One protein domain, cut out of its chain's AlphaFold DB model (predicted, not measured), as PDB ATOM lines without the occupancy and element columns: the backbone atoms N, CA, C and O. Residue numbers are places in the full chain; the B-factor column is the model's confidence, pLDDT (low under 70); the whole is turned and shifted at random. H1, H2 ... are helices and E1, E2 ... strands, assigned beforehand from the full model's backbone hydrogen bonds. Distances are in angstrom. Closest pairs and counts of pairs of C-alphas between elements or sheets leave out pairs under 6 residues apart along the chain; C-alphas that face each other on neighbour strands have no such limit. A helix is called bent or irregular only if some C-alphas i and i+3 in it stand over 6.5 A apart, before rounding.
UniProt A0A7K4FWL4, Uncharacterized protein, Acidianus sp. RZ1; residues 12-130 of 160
ATOM      1  N   LYS A  12     192.104 213.465 248.113       94.75
ATOM      2  CA  LYS A  12     193.122 214.238 247.397       94.75
ATOM      3  C   LYS A  12     192.508 215.544 246.940       94.75
ATOM      4  O   LYS A  12     191.388 215.547 246.430       94.75
ATOM      5  N   SER A  13     193.230 216.643 247.120       95.62
ATOM      6  CA  SER A  13     192.823 217.894 246.479       95.62
ATOM      7  C   SER A  13     193.243 217.863 245.013       95.62
ATOM      8  O   SER A  13     194.139 217.101 244.645       95.62
ATOM      9  N   TRP A  14     192.614 218.673 244.171       97.06
ATOM     10  CA  TRP A  14     193.007 218.791 242.771       97.06
ATOM     11  C   TRP A  14     193.106 220.247 242.333       97.06
ATOM     12  O   TRP A  14     192.265 221.076 242.687       97.06
ATOM     13  N   ILE A  15     194.130 220.526 241.535       97.25
ATOM     14  CA  ILE A  15     194.343 221.793 240.845       97.25
ATOM     15  C   ILE A  15     194.640 221.523 239.365       97.25
ATOM     16  O   ILE A  15     195.188 220.472 239.040       97.25
ATOM     17  N   PRO A  16     194.337 222.459 238.453       97.50
ATOM     18  CA  PRO A  16     194.752 222.334 237.064       97.50
ATOM     19  C   PRO A  16     196.285 222.215 236.943       97.50
ATOM     20  O   PRO A  16     197.002 222.992 237.582       97.50
ATOM     21  N   PRO A  17     196.824 221.279 236.139       97.62
ATOM     22  CA  PRO A  17     198.270 221.104 235.995       97.62
ATOM     23  C   PRO A  17     199.029 222.389 235.631       97.62
ATOM     24  O   PRO A  17     200.140 222.623 236.105       97.62
ATOM     25  N   GLU A  18     198.412 223.266 234.841       97.25
ATOM     26  CA  GLU A  18     198.979 224.543 234.411       97.25
ATOM     27  C   GLU A  18     199.229 225.540 235.555       97.25
ATOM     28  O   GLU A  18     200.065 226.431 235.405       97.25
ATOM     29  N   VAL A  19     198.553 225.395 236.705       97.44
ATOM     30  CA  VAL A  19     198.758 226.279 237.867       97.44
ATOM     31  C   VAL A  19     199.749 225.719 238.888       97.44
ATOM     32  O   VAL A  19     200.124 226.442 239.813       97.44
ATOM     33  N   ILE A  20     200.222 224.475 238.722       97.94
ATOM     34  CA  ILE A  20     201.184 223.836 239.639       97.94
ATOM     35  C   ILE A  20     202.409 224.732 239.912       97.94
ATOM     36  O   ILE A  20     202.732 224.914 241.089       97.94
ATOM     37  N   PRO A  21     203.080 225.337 238.905       97.75
ATOM     38  CA  PRO A  21     204.259 226.167 239.165       97.75
ATOM     39  C   PRO A  21     203.964 227.357 240.088       97.75
ATOM     40  O   PRO A  21     204.739 227.623 241.007       97.75
ATOM     41  N   ASN A  22     202.816 228.015 239.899       97.56
ATOM     42  CA  ASN A  22     202.393 229.155 240.714       97.56
ATOM     43  C   ASN A  22     202.069 228.723 242.148       97.56
ATOM     44  O   ASN A  22     202.470 229.387 243.101       97.56
ATOM     45  N   VAL A  23     201.383 227.586 242.310       97.62
ATOM     46  CA  VAL A  23     201.082 227.011 243.629       97.62
ATOM     47  C   VAL A  23     202.372 226.675 244.376       97.62
ATOM     48  O   VAL A  23     202.517 227.036 245.540       97.62
ATOM     49  N   VAL A  24     203.344 226.045 243.715       98.06
ATOM     50  CA  VAL A  24     204.646 225.713 244.319       98.06
ATOM     51  C   VAL A  24     205.419 226.968 244.722       98.06
ATOM     52  O   VAL A  24     206.001 227.010 245.809       98.06
ATOM     53  N   GLU A  25     205.436 227.995 243.871       97.62
ATOM     54  CA  GLU A  25     206.075 229.273 244.187       97.62
ATOM     55  C   GLU A  25     205.436 229.923 245.423       97.62
ATOM     56  O   GLU A  25     206.146 230.363 246.330       97.62
ATOM     57  N   GLU A  26     204.106 229.924 245.497       96.94
ATOM     58  CA  GLU A  26     203.371 230.502 246.619       96.94
ATOM     59  C   GLU A  26     203.593 229.724 247.920       96.94
ATOM     60  O   GLU A  26     203.865 230.312 248.969       96.94
ATOM     61  N   LEU A  27     203.600 228.391 247.861       97.69
ATOM     62  CA  LEU A  27     203.959 227.554 249.006       97.69
ATOM     63  C   LEU A  27     205.371 227.886 249.516       97.69
ATOM     64  O   LEU A  27     205.575 228.062 250.721       97.69
ATOM     65  N   ARG A  28     206.349 228.046 248.619       98.00
ATOM     66  CA  ARG A  28     207.720 228.429 248.998       98.00
ATOM     67  C   ARG A  28     207.780 229.815 249.639       98.00
ATOM     68  O   ARG A  28     208.443 229.967 250.666       98.00
ATOM     69  N   LYS A  29     207.043 230.804 249.116       97.31
ATOM     70  CA  LYS A  29     206.909 232.138 249.745       97.31
ATOM     71  C   LYS A  29     206.335 232.043 251.157       97.31
ATOM     72  O   LYS A  29     206.793 232.738 252.060       97.31
ATOM     73  N   LYS A  30     205.405 231.112 251.377       96.44
ATOM     74  CA  LYS A  30     204.825 230.807 252.692       96.44
ATOM     75  C   LYS A  30     205.723 229.934 253.572       96.44
ATOM     76  O   LYS A  30     205.303 229.514 254.652       96.44
ATOM     77  N   GLY A  31     206.968 229.685 253.174       96.69
ATOM     78  CA  GLY A  31     207.979 229.010 253.984       96.69
ATOM     79  C   GLY A  31     207.955 227.487 253.904       96.69
ATOM     80  O   GLY A  31     208.556 226.845 254.767       96.69
ATOM     81  N   PHE A  32     207.281 226.908 252.905       97.62
ATOM     82  CA  PHE A  32     207.501 225.506 252.560       97.62
ATOM     83  C   PHE A  32     208.889 225.321 251.936       97.62
ATOM     84  O   PHE A  32     209.395 226.190 251.224       97.62
ATOM     85  N   LYS A  33     209.499 224.170 252.198       97.12
ATOM     86  CA  LYS A  33     210.803 223.764 251.665       97.12
ATOM     87  C   LYS A  33     210.672 222.438 250.939       97.12
ATOM     88  O   LYS A  33     209.819 221.629 251.305       97.12
ATOM     89  N   ASP A  34     211.538 222.205 249.960       96.12
ATOM     90  CA  ASP A  34     211.612 220.911 249.286       96.12
ATOM     91  C   ASP A  34     211.931 219.813 250.312       96.12
ATOM     92  O   ASP A  34     212.899 219.897 251.073       96.12
ATOM     93  N   ALA A  35     211.066 218.807 250.359       91.44
ATOM     94  CA  ALA A  35     211.168 217.659 251.236       91.44
ATOM     95  C   ALA A  35     211.675 216.467 250.430       91.44
ATOM     96  O   ALA A  35     211.186 216.195 249.336       91.44
ATOM     97  N   VAL A  36     212.622 215.714 250.988       87.75
ATOM     98  CA  VAL A  36     213.006 214.423 250.412       87.75
ATOM     99  C   VAL A  36     212.028 213.377 250.944       87.75
ATOM    100  O   VAL A  36     212.103 213.058 252.133       87.75
ATOM    101  N   PRO A  37     211.098 212.852 250.126       80.88
ATOM    102  CA  PRO A  37     210.132 211.865 250.586       80.88
ATOM    103  C   PRO A  37     210.863 210.602 251.048       80.88
ATOM    104  O   PRO A  37     211.806 210.141 250.408       80.88
ATOM    105  N   SER A  38     210.409 210.018 252.156       75.06
ATOM    106  CA  SER A  38     210.962 208.742 252.634       75.06
ATOM    107  C   SER A  38     210.617 207.595 251.675       75.06
ATOM    108  O   SER A  38     211.397 206.663 251.522       75.06
ATOM    109  N   MET A  39     209.469 207.703 250.996       80.69
ATOM    110  CA  MET A  39     209.005 206.802 249.942       80.69
ATOM    111  C   MET A  39     208.408 207.649 248.808       80.69
ATOM    112  O   MET A  39     207.292 208.152 248.984       80.69
ATOM    113  N   PRO A  40     209.128 207.847 247.688       85.31
ATOM    114  CA  PRO A  40     208.587 208.508 246.502       85.31
ATOM    115  C   PRO A  40     207.387 207.735 245.941       85.31
ATOM    116  O   PRO A  40     207.399 206.504 245.909       85.31
ATOM    117  N   GLN A  41     206.366 208.451 245.478       87.81
ATOM    118  CA  GLN A  41     205.127 207.899 244.917       87.81
ATOM    119  C   GLN A  41     204.832 208.405 243.497       87.81
ATOM    120  O   GLN A  41     203.752 208.163 242.965       87.81
ATOM    121  N   GLY A  42     205.795 209.077 242.866       90.88
ATOM    122  CA  GLY A  42     205.629 209.676 241.539       90.88
ATOM    123  C   GLY A  42     205.174 211.132 241.588       90.88
ATOM    124  O   GLY A  42     204.752 211.677 240.572       90.88
ATOM    125  N   GLU A  43     205.256 211.774 242.753       94.94
ATOM    126  CA  GLU A  43     205.064 213.211 242.869       94.94
ATOM    127  C   GLU A  43     206.168 213.983 242.127       94.94
ATOM    128  O   GLU A  43     207.337 213.592 242.128       94.94
ATOM    129  N   VAL A  44     205.800 215.110 241.515       96.75
ATOM    130  CA  VAL A  44     206.746 216.038 240.872       96.75
ATOM    131  C   VAL A  44     207.275 217.085 241.848       96.75
ATOM    132  O   VAL A  44     208.385 217.584 241.676       96.75
ATOM    133  N   TYR A  45     206.509 217.383 242.901       97.50
ATOM    134  CA  TYR A  45     206.948 218.215 244.015       97.50
ATOM    135  C   TYR A  45     206.593 217.553 245.342       97.50
ATOM    136  O   TYR A  45     205.455 217.139 245.556       97.50
ATOM    137  N   SER A  46     207.567 217.523 246.246       97.06
ATOM    138  CA  SER A  46     207.401 217.155 247.651       97.06
ATOM    139  C   SER A  46     207.849 218.350 248.486       97.06
ATOM    140  O   SER A  46     209.010 218.749 248.431       97.06
ATOM    141  N   LEU A  47     206.927 218.955 249.229       97.50
ATOM    142  CA  LEU A  47     207.143 220.165 250.018       97.50
ATOM    143  C   LEU A  47     206.755 219.918 251.474       97.50
ATOM    144  O   LEU A  47     205.846 219.142 251.763       97.50
ATOM    145  N   SER A  48     207.421 220.604 252.396       97.06
ATOM    146  CA  SER A  48     207.155 220.497 253.831       97.06
ATOM    147  C   SER A  48     207.268 221.839 254.543       97.06
ATOM    148  O   SER A  48     208.032 222.714 254.127       97.06
ATOM    149  N   LYS A  49     206.499 222.012 255.616       96.62
ATOM    150  CA  LYS A  49     206.536 223.188 256.485       96.62
ATOM    151  C   LYS A  49     206.303 222.764 257.929       96.62
ATOM    152  O   LYS A  49     205.283 222.155 258.246       96.62
ATOM    153  N   LYS A  50     207.203 223.170 258.828       95.56
ATOM    154  CA  LYS A  50     206.988 223.017 260.273       95.56
ATOM    155  C   LYS A  50     205.764 223.815 260.713       95.56
ATOM    156  O   LYS A  50     205.688 225.018 260.456       95.56
ATOM    157  N   LEU A  51     204.831 223.141 261.377       92.94
ATOM    158  CA  LEU A  51     203.670 223.765 262.009       92.94
ATOM    159  C   LEU A  51     204.013 224.221 263.429       92.94
ATOM    160  O   LEU A  51     203.605 225.301 263.851       92.94
ATOM    161  N   ASN A  52     204.779 223.407 264.151       91.75
ATOM    162  CA  ASN A  52     205.333 223.719 265.464       91.75
ATOM    163  C   ASN A  52     206.610 222.890 265.703       91.75
ATOM    164  O   ASN A  52     207.214 222.396 264.752       91.75
ATOM    165  N   GLU A  53     207.040 222.764 266.959       89.81
ATOM    166  CA  GLU A  53     208.234 221.991 267.323       89.81
ATOM    167  C   GLU A  53     208.108 220.487 267.067       89.81
ATOM    168  O   GLU A  53     209.129 219.820 267.040       89.81
ATOM    169  N   VAL A  54     206.895 219.954 266.901       90.44
ATOM    170  CA  VAL A  54     206.606 218.515 266.797       90.44
ATOM    171  C   VAL A  54     206.126 218.136 265.403       90.44
ATOM    172  O   VAL A  54     206.559 217.128 264.849       90.44
ATOM    173  N   TRP A  55     205.209 218.929 264.853       92.94
ATOM    174  CA  TRP A  55     204.438 218.593 263.664       92.94
ATOM    175  C   TRP A  55     204.945 219.311 262.422       92.94
ATOM    176  O   TRP A  55     205.201 220.520 262.428       92.94
ATOM    177  N   GLU A  56     204.987 218.571 261.325       94.62
ATOM    178  CA  GLU A  56     205.338 219.052 260.000       94.62
ATOM    179  C   GLU A  56     204.201 218.737 259.025       94.62
ATOM    180  O   GLU A  56     203.686 217.620 258.989       94.62
ATOM    181  N   LEU A  57     203.774 219.739 258.258       95.19
ATOM    182  CA  LEU A  57     202.810 219.577 257.175       95.19
ATOM    183  C   LEU A  57     203.565 219.284 255.888       95.19
ATOM    184  O   LEU A  57     204.386 220.092 255.455       95.19
ATOM    185  N   HIS A  58     203.231 218.170 255.257       95.75
ATOM    186  CA  HIS A  58     203.760 217.745 253.975       95.75
ATOM    187  C   HIS A  58     202.700 217.881 252.887       95.75
ATOM    188  O   HIS A  58     201.522 217.591 253.106       95.75
ATOM    189  N   ILE A  59     203.138 218.308 251.706       96.31
ATOM    190  CA  ILE A  59     202.337 218.435 250.493       96.31
ATOM    191  C   ILE A  59     203.099 217.747 249.361       96.31
ATOM    192  O   ILE A  59     204.238 218.103 249.062       96.31
ATOM    193  N   ARG A  60     202.457 216.773 248.723       96.38
ATOM    194  CA  ARG A  60     202.903 216.131 247.488       96.38
ATOM    195  C   ARG A  60     202.011 216.587 246.352       96.38
ATOM    196  O   ARG A  60     200.792 216.525 246.479       96.38
ATOM    197  N   ILE A  61     202.615 217.026 245.257       97.31
ATOM    198  CA  ILE A  61     201.910 217.472 244.056       97.31
ATOM    199  C   ILE A  61     202.334 216.573 242.902       97.31
ATOM    200  O   ILE A  61     203.529 216.393 242.656       97.31
ATOM    201  N   PHE A  62     201.353 216.012 242.208       97.44
ATOM    202  CA  PHE A  62     201.531 215.130 241.061       97.44
ATOM    203  C   PHE A  62     201.347 215.909 239.751       97.44
ATOM    204  O   PHE A  62     200.695 216.953 239.722       97.44
ATOM    205  N   ASP A  63     201.932 215.414 238.661       97.62
ATOM    206  CA  ASP A  63     201.895 216.060 237.338       97.62
ATOM    207  C   ASP A  63     200.472 216.219 236.775       97.62
ATOM    208  O   ASP A  63     200.181 217.166 236.049       97.62
ATOM    209  N   ASN A  64     199.568 215.325 237.162       96.94
ATOM    210  CA  ASN A  64     198.148 215.342 236.824       96.94
ATOM    211  C   ASN A  64     197.299 216.302 237.684       96.94
ATOM    212  O   ASN A  64     196.072 216.327 237.544       96.94
ATOM    213  N   GLY A  65     197.926 217.082 238.569       96.94
ATOM    214  CA  GLY A  65     197.253 218.096 239.378       96.94
ATOM    215  C   GLY A  65     196.684 217.598 240.704       96.94
ATOM    216  O   GLY A  65     196.178 218.405 241.487       96.94
ATOM    217  N   PHE A  66     196.775 216.300 241.006       97.25
ATOM    218  CA  PHE A  66     196.411 215.817 242.334       97.25
ATOM    219  C   PHE A  66     197.408 216.292 243.390       97.25
ATOM    220  O   PHE A  66     198.615 216.388 243.155       97.25
ATOM    221  N   ILE A  67     196.879 216.563 244.578       96.50
ATOM    222  CA  ILE A  67     197.628 216.964 245.758       96.50
ATOM    223  C   ILE A  67     197.271 216.025 246.903       96.50
ATOM    224  O   ILE A  67     196.100 215.884 247.273       96.50
ATOM    225  N   GLU A  68     198.296 215.429 247.496       95.50
ATOM    226  CA  GLU A  68     198.195 214.708 248.759       95.50
ATOM    227  C   GLU A  68     198.867 215.512 249.858       95.50
ATOM    228  O   GLU A  68     199.995 215.978 249.700       95.50
ATOM    229  N   SER A  69     198.203 215.638 250.999       94.50
ATOM    230  CA  SER A  69     198.770 216.329 252.148       94.50
ATOM    231  C   SER A  69     198.554 215.566 253.436       94.50
ATOM    232  O   SER A  69     197.527 214.918 253.641       94.50
ATOM    233  N   TYR A  70     199.551 215.628 254.305       93.38
ATOM    234  CA  TYR A  70     199.549 214.924 255.575       93.38
ATOM    235  C   TYR A  70     200.394 215.659 256.603       93.38
ATOM    236  O   TYR A  70     201.352 216.352 256.265       93.38
ATOM    237  N   ILE A  71     200.032 215.489 257.867       92.94
ATOM    238  CA  ILE A  71     200.824 215.923 259.008       92.94
ATOM    239  C   ILE A  71     201.567 214.705 259.553       92.94
ATOM    240  O   ILE A  71     200.959 213.658 259.783       92.94
ATOM    241  N   GLU A  72     202.870 214.848 259.765       91.62
ATOM    242  CA  GLU A  72     203.713 213.840 260.409       91.62
ATOM    243  C   GLU A  72     204.646 214.483 261.440       91.62
ATOM    244  O   GLU A  72     204.776 215.708 261.523       91.62
ATOM    245  N   VAL A  73     205.254 213.650 262.282       92.06
ATOM    246  CA  VAL A  73     206.268 214.103 263.241       92.06
ATOM    247  C   VAL A  73     207.494 214.589 262.470       92.06
ATOM    248  O   VAL A  73     207.929 213.927 261.527       92.06
ATOM    249  N   GLY A  74     208.069 215.719 262.880       91.19
ATOM    250  CA  GLY A  74     209.249 216.299 262.244       91.19
ATOM    251  C   GLY A  74     210.447 215.344 262.223       91.19
ATOM    252  O   GLY A  74     210.682 214.575 263.160       91.19
ATOM    253  N   ARG A  75     211.243 215.419 261.150       89.25
ATOM    254  CA  ARG A  75     212.392 214.523 260.898       89.25
ATOM    255  C   ARG A  75     213.468 214.545 261.978       89.25
ATOM    256  O   ARG A  75     214.282 213.629 262.031       89.25
ATOM    257  N   GLU A  76     213.518 215.580 262.812       89.62
ATOM    258  CA  GLU A  76     214.450 215.666 263.936       89.62
ATOM    259  C   GLU A  76     214.179 214.661 265.065       89.62
ATOM    260  O   GLU A  76     215.078 214.449 265.886       89.62
ATOM    261  N   PHE A  77     213.002 214.031 265.096       91.12
ATOM    262  CA  PHE A  77     212.639 213.032 266.097       91.12
ATOM    263  C   PHE A  77     212.699 211.615 265.531       91.12
ATOM    264  O   PHE A  77     212.370 211.366 264.370       91.12
ATOM    265  N   PHE A  78     213.094 210.666 266.375       88.38
ATOM    266  CA  PHE A  78     213.124 209.241 266.050       88.38
ATOM    267  C   PHE A  78     211.742 208.714 265.641       88.38
ATOM    268  O   PHE A  78     211.623 207.891 264.736       88.38
ATOM    269  N   GLU A  79     210.692 209.234 266.273       88.88
ATOM    270  CA  GLU A  79     209.297 208.858 266.056       88.88
ATOM    271  C   GLU A  79     208.817 209.121 264.617       88.88
ATOM    272  O   GLU A  79     207.864 208.479 264.173       88.88
ATOM    273  N   HIS A  80     209.519 209.963 263.847       84.94
ATOM    274  CA  HIS A  80     209.295 210.124 262.407       84.94
ATOM    275  C   HIS A  80     209.397 208.796 261.630       84.94
ATOM    276  O   HIS A  80     208.717 208.608 260.624       84.94
ATOM    277  N   LEU A  81     210.204 207.836 262.100       83.12
ATOM    278  CA  LEU A  81     210.339 206.521 261.461       83.12
ATOM    279  C   LEU A  81     209.089 205.639 261.588       83.12
ATOM    280  O   LEU A  81     208.986 204.637 260.885       83.12
ATOM    281  N   GLY A  82     208.152 205.986 262.475       76.06
ATOM    282  CA  GLY A  82     206.920 205.226 262.691       76.06
ATOM    283  C   GLY A  82     205.887 205.338 261.563       76.06
ATOM    284  O   GLY A  82     204.875 204.647 261.630       76.06
ATOM    285  N   ASP A  83     206.121 206.194 260.559       70.00
ATOM    286  CA  ASP A  83     205.235 206.439 259.403       70.00
ATOM    287  C   ASP A  83     203.782 206.786 259.792       70.00
ATOM    288  O   ASP A  83     202.826 206.488 259.078       70.00
ATOM    289  N   ILE A  84     203.597 207.420 260.955       77.88
ATOM    290  CA  ILE A  84     202.278 207.858 261.417       77.88
ATOM    291  C   ILE A  84     201.953 209.187 260.739       77.88
ATOM    292  O   ILE A  84     202.521 210.226 261.076       77.88
ATOM    293  N   ARG A  85     201.005 209.135 259.801       85.94
ATOM    294  CA  ARG A  85     200.518 210.287 259.042       85.94
ATOM    295  C   ARG A  85     199.053 210.555 259.336       85.94
ATOM    296  O   ARG A  85     198.221 209.652 259.280       85.94
ATOM    297  N   ALA A  86     198.731 211.817 259.584       89.19
ATOM    298  CA  ALA A  86     197.362 212.307 259.572       89.19
ATOM    299  C   ALA A  86     197.105 213.003 258.232       89.19
ATOM    300  O   ALA A  86     197.568 214.123 258.019       89.19
ATOM    301  N   TYR A  87     196.404 212.336 257.315       90.06
ATOM    302  CA  TYR A  87     196.034 212.936 256.032       90.06
ATOM    303  C   TYR A  87     195.060 214.099 256.235       90.06
ATOM    304  O   TYR A  87     194.065 213.976 256.950       90.06
ATOM    305  N   VAL A  88     195.356 215.219 255.584       91.38
ATOM    306  CA  VAL A  88     194.601 216.473 255.656       91.38
ATOM    307  C   VAL A  88     194.347 216.994 254.249       91.38
ATOM    308  O   VAL A  88     195.096 216.671 253.332       91.38
ATOM    309  N   ALA A  89     193.308 217.804 254.065       90.25
ATOM    310  CA  ALA A  89     193.011 218.441 252.777       90.25
ATOM    311  C   ALA A  89     192.845 219.954 252.936       90.25
ATOM    312  O   ALA A  89     193.505 220.730 252.249       90.25
ATOM    313  N   TYR A  90     192.022 220.373 253.898       89.62
ATOM    314  CA  TYR A  90     191.743 221.784 254.158       89.62
ATOM    315  C   TYR A  90     192.975 222.562 254.611       89.62
ATOM    316  O   TYR A  90     193.238 223.646 254.104       89.62
ATOM    317  N   GLU A  91     193.760 221.997 255.524       89.69
ATOM    318  CA  GLU A  91     194.957 222.630 256.068       89.69
ATOM    319  C   GLU A  91     195.963 222.970 254.966       89.69
ATOM    320  O   GLU A  91     196.551 224.046 254.991       89.69
ATOM    321  N   ALA A  92     196.136 222.083 253.981       91.50
ATOM    322  CA  ALA A  92     196.984 222.344 252.824       91.50
ATOM    323  C   ALA A  92     196.324 223.314 251.836       91.50
ATOM    324  O   ALA A  92     196.989 224.220 251.332       91.50
ATOM    325  N   PHE A  93     195.018 223.168 251.595       93.12
ATOM    326  CA  PHE A  93     194.271 224.057 250.708       93.12
ATOM    327  C   PHE A  93     194.353 225.527 251.140       93.12
ATOM    328  O   PHE A  93     194.554 226.386 250.287       93.12
ATOM    329  N   GLU A  94     194.302 225.831 252.440       93.19
ATOM    330  CA  GLU A  94     194.455 227.211 252.933       93.19
ATOM    331  C   GLU A  94     195.804 227.843 252.545       93.19
ATOM    332  O   GLU A  94     195.903 229.060 252.392       93.19
ATOM    333  N   TYR A  95     196.852 227.045 252.322       94.06
ATOM    334  CA  TYR A  95     198.110 227.557 251.781       94.06
ATOM    335  C   TYR A  95     198.077 227.704 250.254       94.06
ATOM    336  O   TYR A  95     198.654 228.659 249.733       94.06
ATOM    337  N   CYS A  96     197.387 226.811 249.542       92.50
ATOM    338  CA  CYS A  96     197.290 226.831 248.079       92.50
ATOM    339  C   CYS A  96     196.320 227.895 247.534       92.50
ATOM    340  O   CYS A  96     196.498 228.356 246.406       92.50
ATOM    341  N   ARG A  97     195.307 228.294 248.318       93.56
ATOM    342  CA  ARG A  97     194.165 229.096 247.847       93.56
ATOM    343  C   ARG A  97     194.513 230.462 247.255       93.56
ATOM    344  O   ARG A  97     193.750 230.968 246.443       93.56
ATOM    345  N   ASP A  98     195.656 231.034 247.630       90.81
ATOM    346  CA  ASP A  98     196.100 232.336 247.113       90.81
ATOM    347  C   ASP A  98     196.589 232.242 245.659       90.81
ATOM    348  O   ASP A  98     196.507 233.213 244.913       90.81
ATOM    349  N   ALA A  99     197.066 231.065 245.244       93.12
ATOM    350  CA  ALA A  99     197.436 230.780 243.860       93.12
ATOM    351  C   ALA A  99     196.284 230.131 243.073       93.12
ATOM    352  O   ALA A  99     196.201 230.292 241.855       93.12
ATOM    353  N   TYR A 100     195.397 229.396 243.753       95.19
ATOM    354  CA  TYR A 100     194.224 228.768 243.150       95.19
ATOM    355  C   TYR A 100     193.081 228.619 244.161       95.19
ATOM    356  O   TYR A 100     193.085 227.725 245.002       95.19
ATOM    357  N   GLU A 101     192.072 229.482 244.058       93.88
ATOM    358  CA  GLU A 101     191.020 229.634 245.073       93.88
ATOM    359  C   GLU A 101     189.946 228.533 245.082       93.88
ATOM    360  O   GLU A 101     189.128 228.485 246.003       93.88
ATOM    361  N   LYS A 102     189.899 227.661 244.066       93.88
ATOM    362  CA  LYS A 102     188.860 226.627 243.973       93.88
ATOM    363  C   LYS A 102     189.275 225.386 244.748       93.88
ATOM    364  O   LYS A 102     190.368 224.858 244.568       93.88
ATOM    365  N   PHE A 103     188.362 224.888 245.574       91.56
ATOM    366  CA  PHE A 103     188.574 223.668 246.337       91.56
ATOM    367  C   PHE A 103     187.902 222.484 245.643       91.56
ATOM    368  O   PHE A 103     186.679 222.351 245.664       91.56
ATOM    369  N   HIS A 104     188.710 221.628 245.021       95.19
ATOM    370  CA  HIS A 104     188.261 220.371 244.430       95.19
ATOM    371  C   HIS A 104     188.800 219.212 245.254       95.19
ATOM    372  O   HIS A 104     190.004 219.144 245.492       95.19
ATOM    373  N   LEU A 105     187.915 218.304 245.665       94.81
ATOM    374  CA  LEU A 105     188.270 217.155 246.488       94.81
ATOM    375  C   LEU A 105     187.821 215.861 245.811       94.81
ATOM    376  O   LEU A 105     186.689 215.745 245.340       94.81
ATOM    377  N   TYR A 106     188.716 214.885 245.788       95.62
ATOM    378  CA  TYR A 106     188.516 213.581 245.178       95.62
ATOM    379  C   TYR A 106     188.598 212.485 246.236       95.62
ATOM    380  O   TYR A 106     189.548 212.454 247.021       95.62
ATOM    381  N   ASN A 107     187.615 211.588 246.261       94.06
ATOM    382  CA  ASN A 107     187.613 210.400 247.104       94.06
ATOM    383  C   ASN A 107     188.266 209.246 246.341       94.06
ATOM    384  O   ASN A 107     187.670 208.680 245.425       94.06
ATOM    385  N   SER A 108     189.490 208.896 246.730       91.75
ATOM    386  CA  SER A 108     190.287 207.903 246.005       91.75
ATOM    387  C   SER A 108     189.708 206.490 246.118       91.75
ATOM    388  O   SER A 108     189.559 205.853 245.078       91.75
ATOM    389  N   PRO A 109     189.308 205.999 247.313       91.31
ATOM    390  CA  PRO A 109     188.642 204.700 247.428       91.31
ATOM    391  C   PRO A 109     187.329 204.579 246.645       91.31
ATOM    392  O   PRO A 109     187.052 203.514 246.100       91.31
ATOM    393  N   ALA A 110     186.518 205.642 246.605       92.94
ATOM    394  CA  ALA A 110     185.239 205.630 245.886       92.94
ATOM    395  C   ALA A 110     185.384 205.932 244.386       92.94
ATOM    396  O   ALA A 110     184.475 205.637 243.621       92.94
ATOM    397  N   ASN A 111     186.525 206.486 243.964       94.44
ATOM    398  CA  ASN A 111     186.776 206.949 242.603       94.44
ATOM    399  C   ASN A 111     185.766 208.023 242.139       94.44
ATOM    400  O   ASN A 111     185.254 207.987 241.019       94.44
ATOM    401  N   GLU A 112     185.464 208.972 243.027       96.38
ATOM    402  CA  GLU A 112     184.397 209.962 242.847       96.38
ATOM    403  C   GLU A 112     184.822 211.359 243.313       96.38
ATOM    404  O   GLU A 112     185.588 211.526 244.267       96.38
ATOM    405  N   TRP A 113     184.280 212.383 242.652       96.88
ATOM    406  CA  TRP A 113     184.421 213.773 243.079       96.88
ATOM    407  C   TRP A 113     183.453 214.088 244.212       96.88
ATOM    408  O   TRP A 113     182.269 213.763 244.142       96.88
ATOM    409  N   ILE A 114     183.945 214.787 245.231       93.75
ATOM    410  CA  ILE A 114     183.096 215.305 246.301       93.75
ATOM    411  C   ILE A 114     182.365 216.541 245.786       93.75
ATOM    412  O   ILE A 114     182.988 217.536 245.416       93.75
ATOM    413  N   THR A 115     181.037 216.476 245.767       92.62
ATOM    414  CA  THR A 115     180.170 217.562 245.291       92.62
ATOM    415  C   THR A 115     179.690 218.471 246.418       92.62
ATOM    416  O   THR A 115     179.496 219.663 246.199       92.62
ATOM    417  N   GLU A 116     179.521 217.926 247.624       89.88
ATOM    418  CA  GLU A 116     179.011 218.642 248.792       89.88
ATOM    419  C   GLU A 116     179.750 218.218 250.062       89.88
ATOM    420  O   GLU A 116     180.108 217.052 250.242       89.88
ATOM    421  N   ILE A 117     179.962 219.177 250.968       86.62
ATOM    422  CA  ILE A 117     180.593 218.944 252.269       86.62
ATOM    423  C   ILE A 117     179.638 219.433 253.353       86.62
ATOM    424  O   ILE A 117     179.484 220.632 253.564       86.62
ATOM    425  N   TYR A 118     179.000 218.488 254.048       85.81
ATOM    426  CA  TYR A 118     178.012 218.780 255.093       85.81
ATOM    427  C   TYR A 118     178.638 219.340 256.376       85.81
ATOM    428  O   TYR A 118     178.011 220.124 257.084       85.81
ATOM    429  N   SER A 119     179.868 218.931 256.694       79.44
ATOM    430  CA  SER A 119     180.564 219.336 257.917       79.44
ATOM    431  C   SER A 119     182.074 219.204 257.767       79.44
ATOM    432  O   SER A 119     182.559 218.192 257.257       79.44
ATOM    433  N   ASN A 120     182.813 220.184 258.283       77.62
ATOM    434  CA  ASN A 120     184.255 220.120 258.478       77.62
ATOM    435  C   ASN A 120     184.574 220.080 259.980       77.62
ATOM    436  O   ASN A 120     184.053 220.867 260.766       77.62
ATOM    437  N   PHE A 121     185.444 219.159 260.386       75.19
ATOM    438  CA  PHE A 121     185.889 219.049 261.773       75.19
ATOM    439  C   PHE A 121     187.380 219.342 261.843       75.19
ATOM    440  O   PHE A 121     188.157 218.797 261.064       75.19
ATOM    441  N   ARG A 122     187.775 220.187 262.797       77.06
ATOM    442  CA  ARG A 122     189.179 220.341 263.178       77.06
ATOM    443  C   ARG A 122     189.476 219.349 264.286       77.06
ATOM    444  O   ARG A 122     188.752 219.301 265.278       77.06
ATOM    445  N   LEU A 123     190.527 218.565 264.100       77.38
ATOM    446  CA  LEU A 123     190.992 217.603 265.087       77.38
ATOM    447  C   LEU A 123     192.316 218.097 265.658       77.38
ATOM    448  O   LEU A 123     193.228 218.447 264.910       77.38
ATOM    449  N   GLU A 124     192.427 218.111 266.981       80.62
ATOM    450  CA  GLU A 124     193.722 218.284 267.627       80.62
ATOM    451  C   GLU A 124     194.487 216.964 267.558       80.62
ATOM    452  O   GLU A 124     193.986 215.914 267.967       80.62
ATOM    453  N   LEU A 125     195.705 217.016 267.021       81.12
ATOM    454  CA  LEU A 125     196.606 215.872 267.001       81.12
ATOM    455  C   LEU A 125     197.399 215.855 268.314       81.12
ATOM    456  O   LEU A 125     198.259 216.725 268.505       81.12
ATOM    457  N   PRO A 126     197.134 214.901 269.230       80.75
ATOM    458  CA  PRO A 126     197.908 214.801 270.453       80.75
ATOM    459  C   PRO A 126     199.351 214.442 270.089       80.75
ATOM    460  O   PRO A 126     199.553 213.561 269.245       80.75
ATOM    461  N   PRO A 127     200.355 215.096 270.698       77.50
ATOM    462  CA  PRO A 127     201.743 214.755 270.438       77.50
ATOM    463  C   PRO A 127     201.994 213.271 270.755       77.50
ATOM    464  O   PRO A 127     201.315 212.700 271.620       77.50
ATOM    465  N   PRO A 128     202.964 212.633 270.080       83.31
ATOM    466  CA  PRO A 128     203.369 211.277 270.420       83.31
ATOM    467  C   PRO A 128     203.776 211.169 271.898       83.31
ATOM    468  O   PRO A 128     204.233 212.137 272.506       83.31
ATOM    469  N   SER A 129     203.648 209.974 272.483       84.06
ATOM    470  CA  SER A 129     203.984 209.725 273.896       84.06
ATOM    471  C   SER A 129     205.461 209.954 274.235       84.06
ATOM    472  O   SER A 129     205.810 210.080 275.408       84.06
ATOM    473  N   SER A 130     206.325 209.982 273.223       86.69
ATOM    474  CA  SER A 130     207.740 210.314 273.327       86.69
ATOM    475  C   SER A 130     208.157 211.177 272.141       86.69
ATOM    476  O   SER A 130     207.604 211.057 271.052       86.69
TER     477      SER A 130
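This is residues 12 to 130 of the 160 residues of an uncharacterized protein of Acidianus sp. RZ1 (UniProt A0A7K4FWL4). One strongly twisted antiparallel sheet forms a wall, with its long strands E2, E3 and E4 side by side and the shorter E1, E6 and E5 along the far side of E4; H1 and H3 cover one face. Little H2 sits past the end of E4, and residues 108 to 130 form a long tail without a named element. The printed part has 119 residues, with three named helices and six named strands in the order E1 H1 E2 E3 E4 H2 E5 H3 E6; the class is mixed, with under half of the residues in named elements. It is compact, with a radius of gyration of the C-alphas of 14.3 A and spans of 39 by 32 by 24 A.

E1, residues 12 to 14, is antiparallel to E4, residues 66 to 73, with N 67 and O 13 2.8 A apart; on its other side is E6, residues 104 to 107, also antiparallel, with N 106 and O 12 2.8 A apart. E2, residues 45 to 50, E3, residues 55 to 61, and E4 form a meander, each strand the antiparallel neighbour of the one before; both steps are hairpins, with N 47 and O 59 at 2.8 A and N 58 and O 70 at 2.8 A. E5, residues 86 to 88, is antiparallel to E4 on the same side as E1, with N 71 and O 86 at 2.8 A. H1, residues 17 to 29, is over E2 and E3 at a height over the sheet of 9.9 A, and runs only just along the strands, at 28 degrees to E2 on the local plane. H3, residues 90 to 96, is on the same face at a height over the sheet of 7.5 A; its closest C-alphas to E4 are those of Ala 92 and Ser 69, 6.3 A apart. H1 touches H3 with residues 23 to 27 alone, about perpendicular at 88 degrees; the closest C-alphas, of Val 23 and Cys 96, are 5.8 A apart. H2, residues 78 to 82, only grazes the sheet with residues 79 to 82, and is apart from H1 and H3. O i to N i+4 pairs within hydrogen-bond range number 7 of 9 in H1, 2 of 3 in H3 and 0 of 1 in H2, where 2 of 2 O i to N i+3 pairs are within range.

E1 begins at C-alpha 12, (193.122, 214.238, 247.397), and is 6.5 A long. H1 is 19.6 A long and irregular, with C-alphas 18 and 21 7.3 A apart. E2, E3 and E4 measure 17.0 A, 19.8 A and 23.2 A. H2 is 8.1 A, E5 6.3 A, H3 9.7 A and E6 10.3 A, ending at C-alpha 107, (187.613, 210.400, 247.104).

The C-alphas of Glu 18 and Ser 129, the two farthest apart, are 42.5 A apart. The printed part has no cut; the link from H1 to E2 is long, with 15 residues. The mean pLDDT of the printed part is 91.5, and no printed residue is under 70.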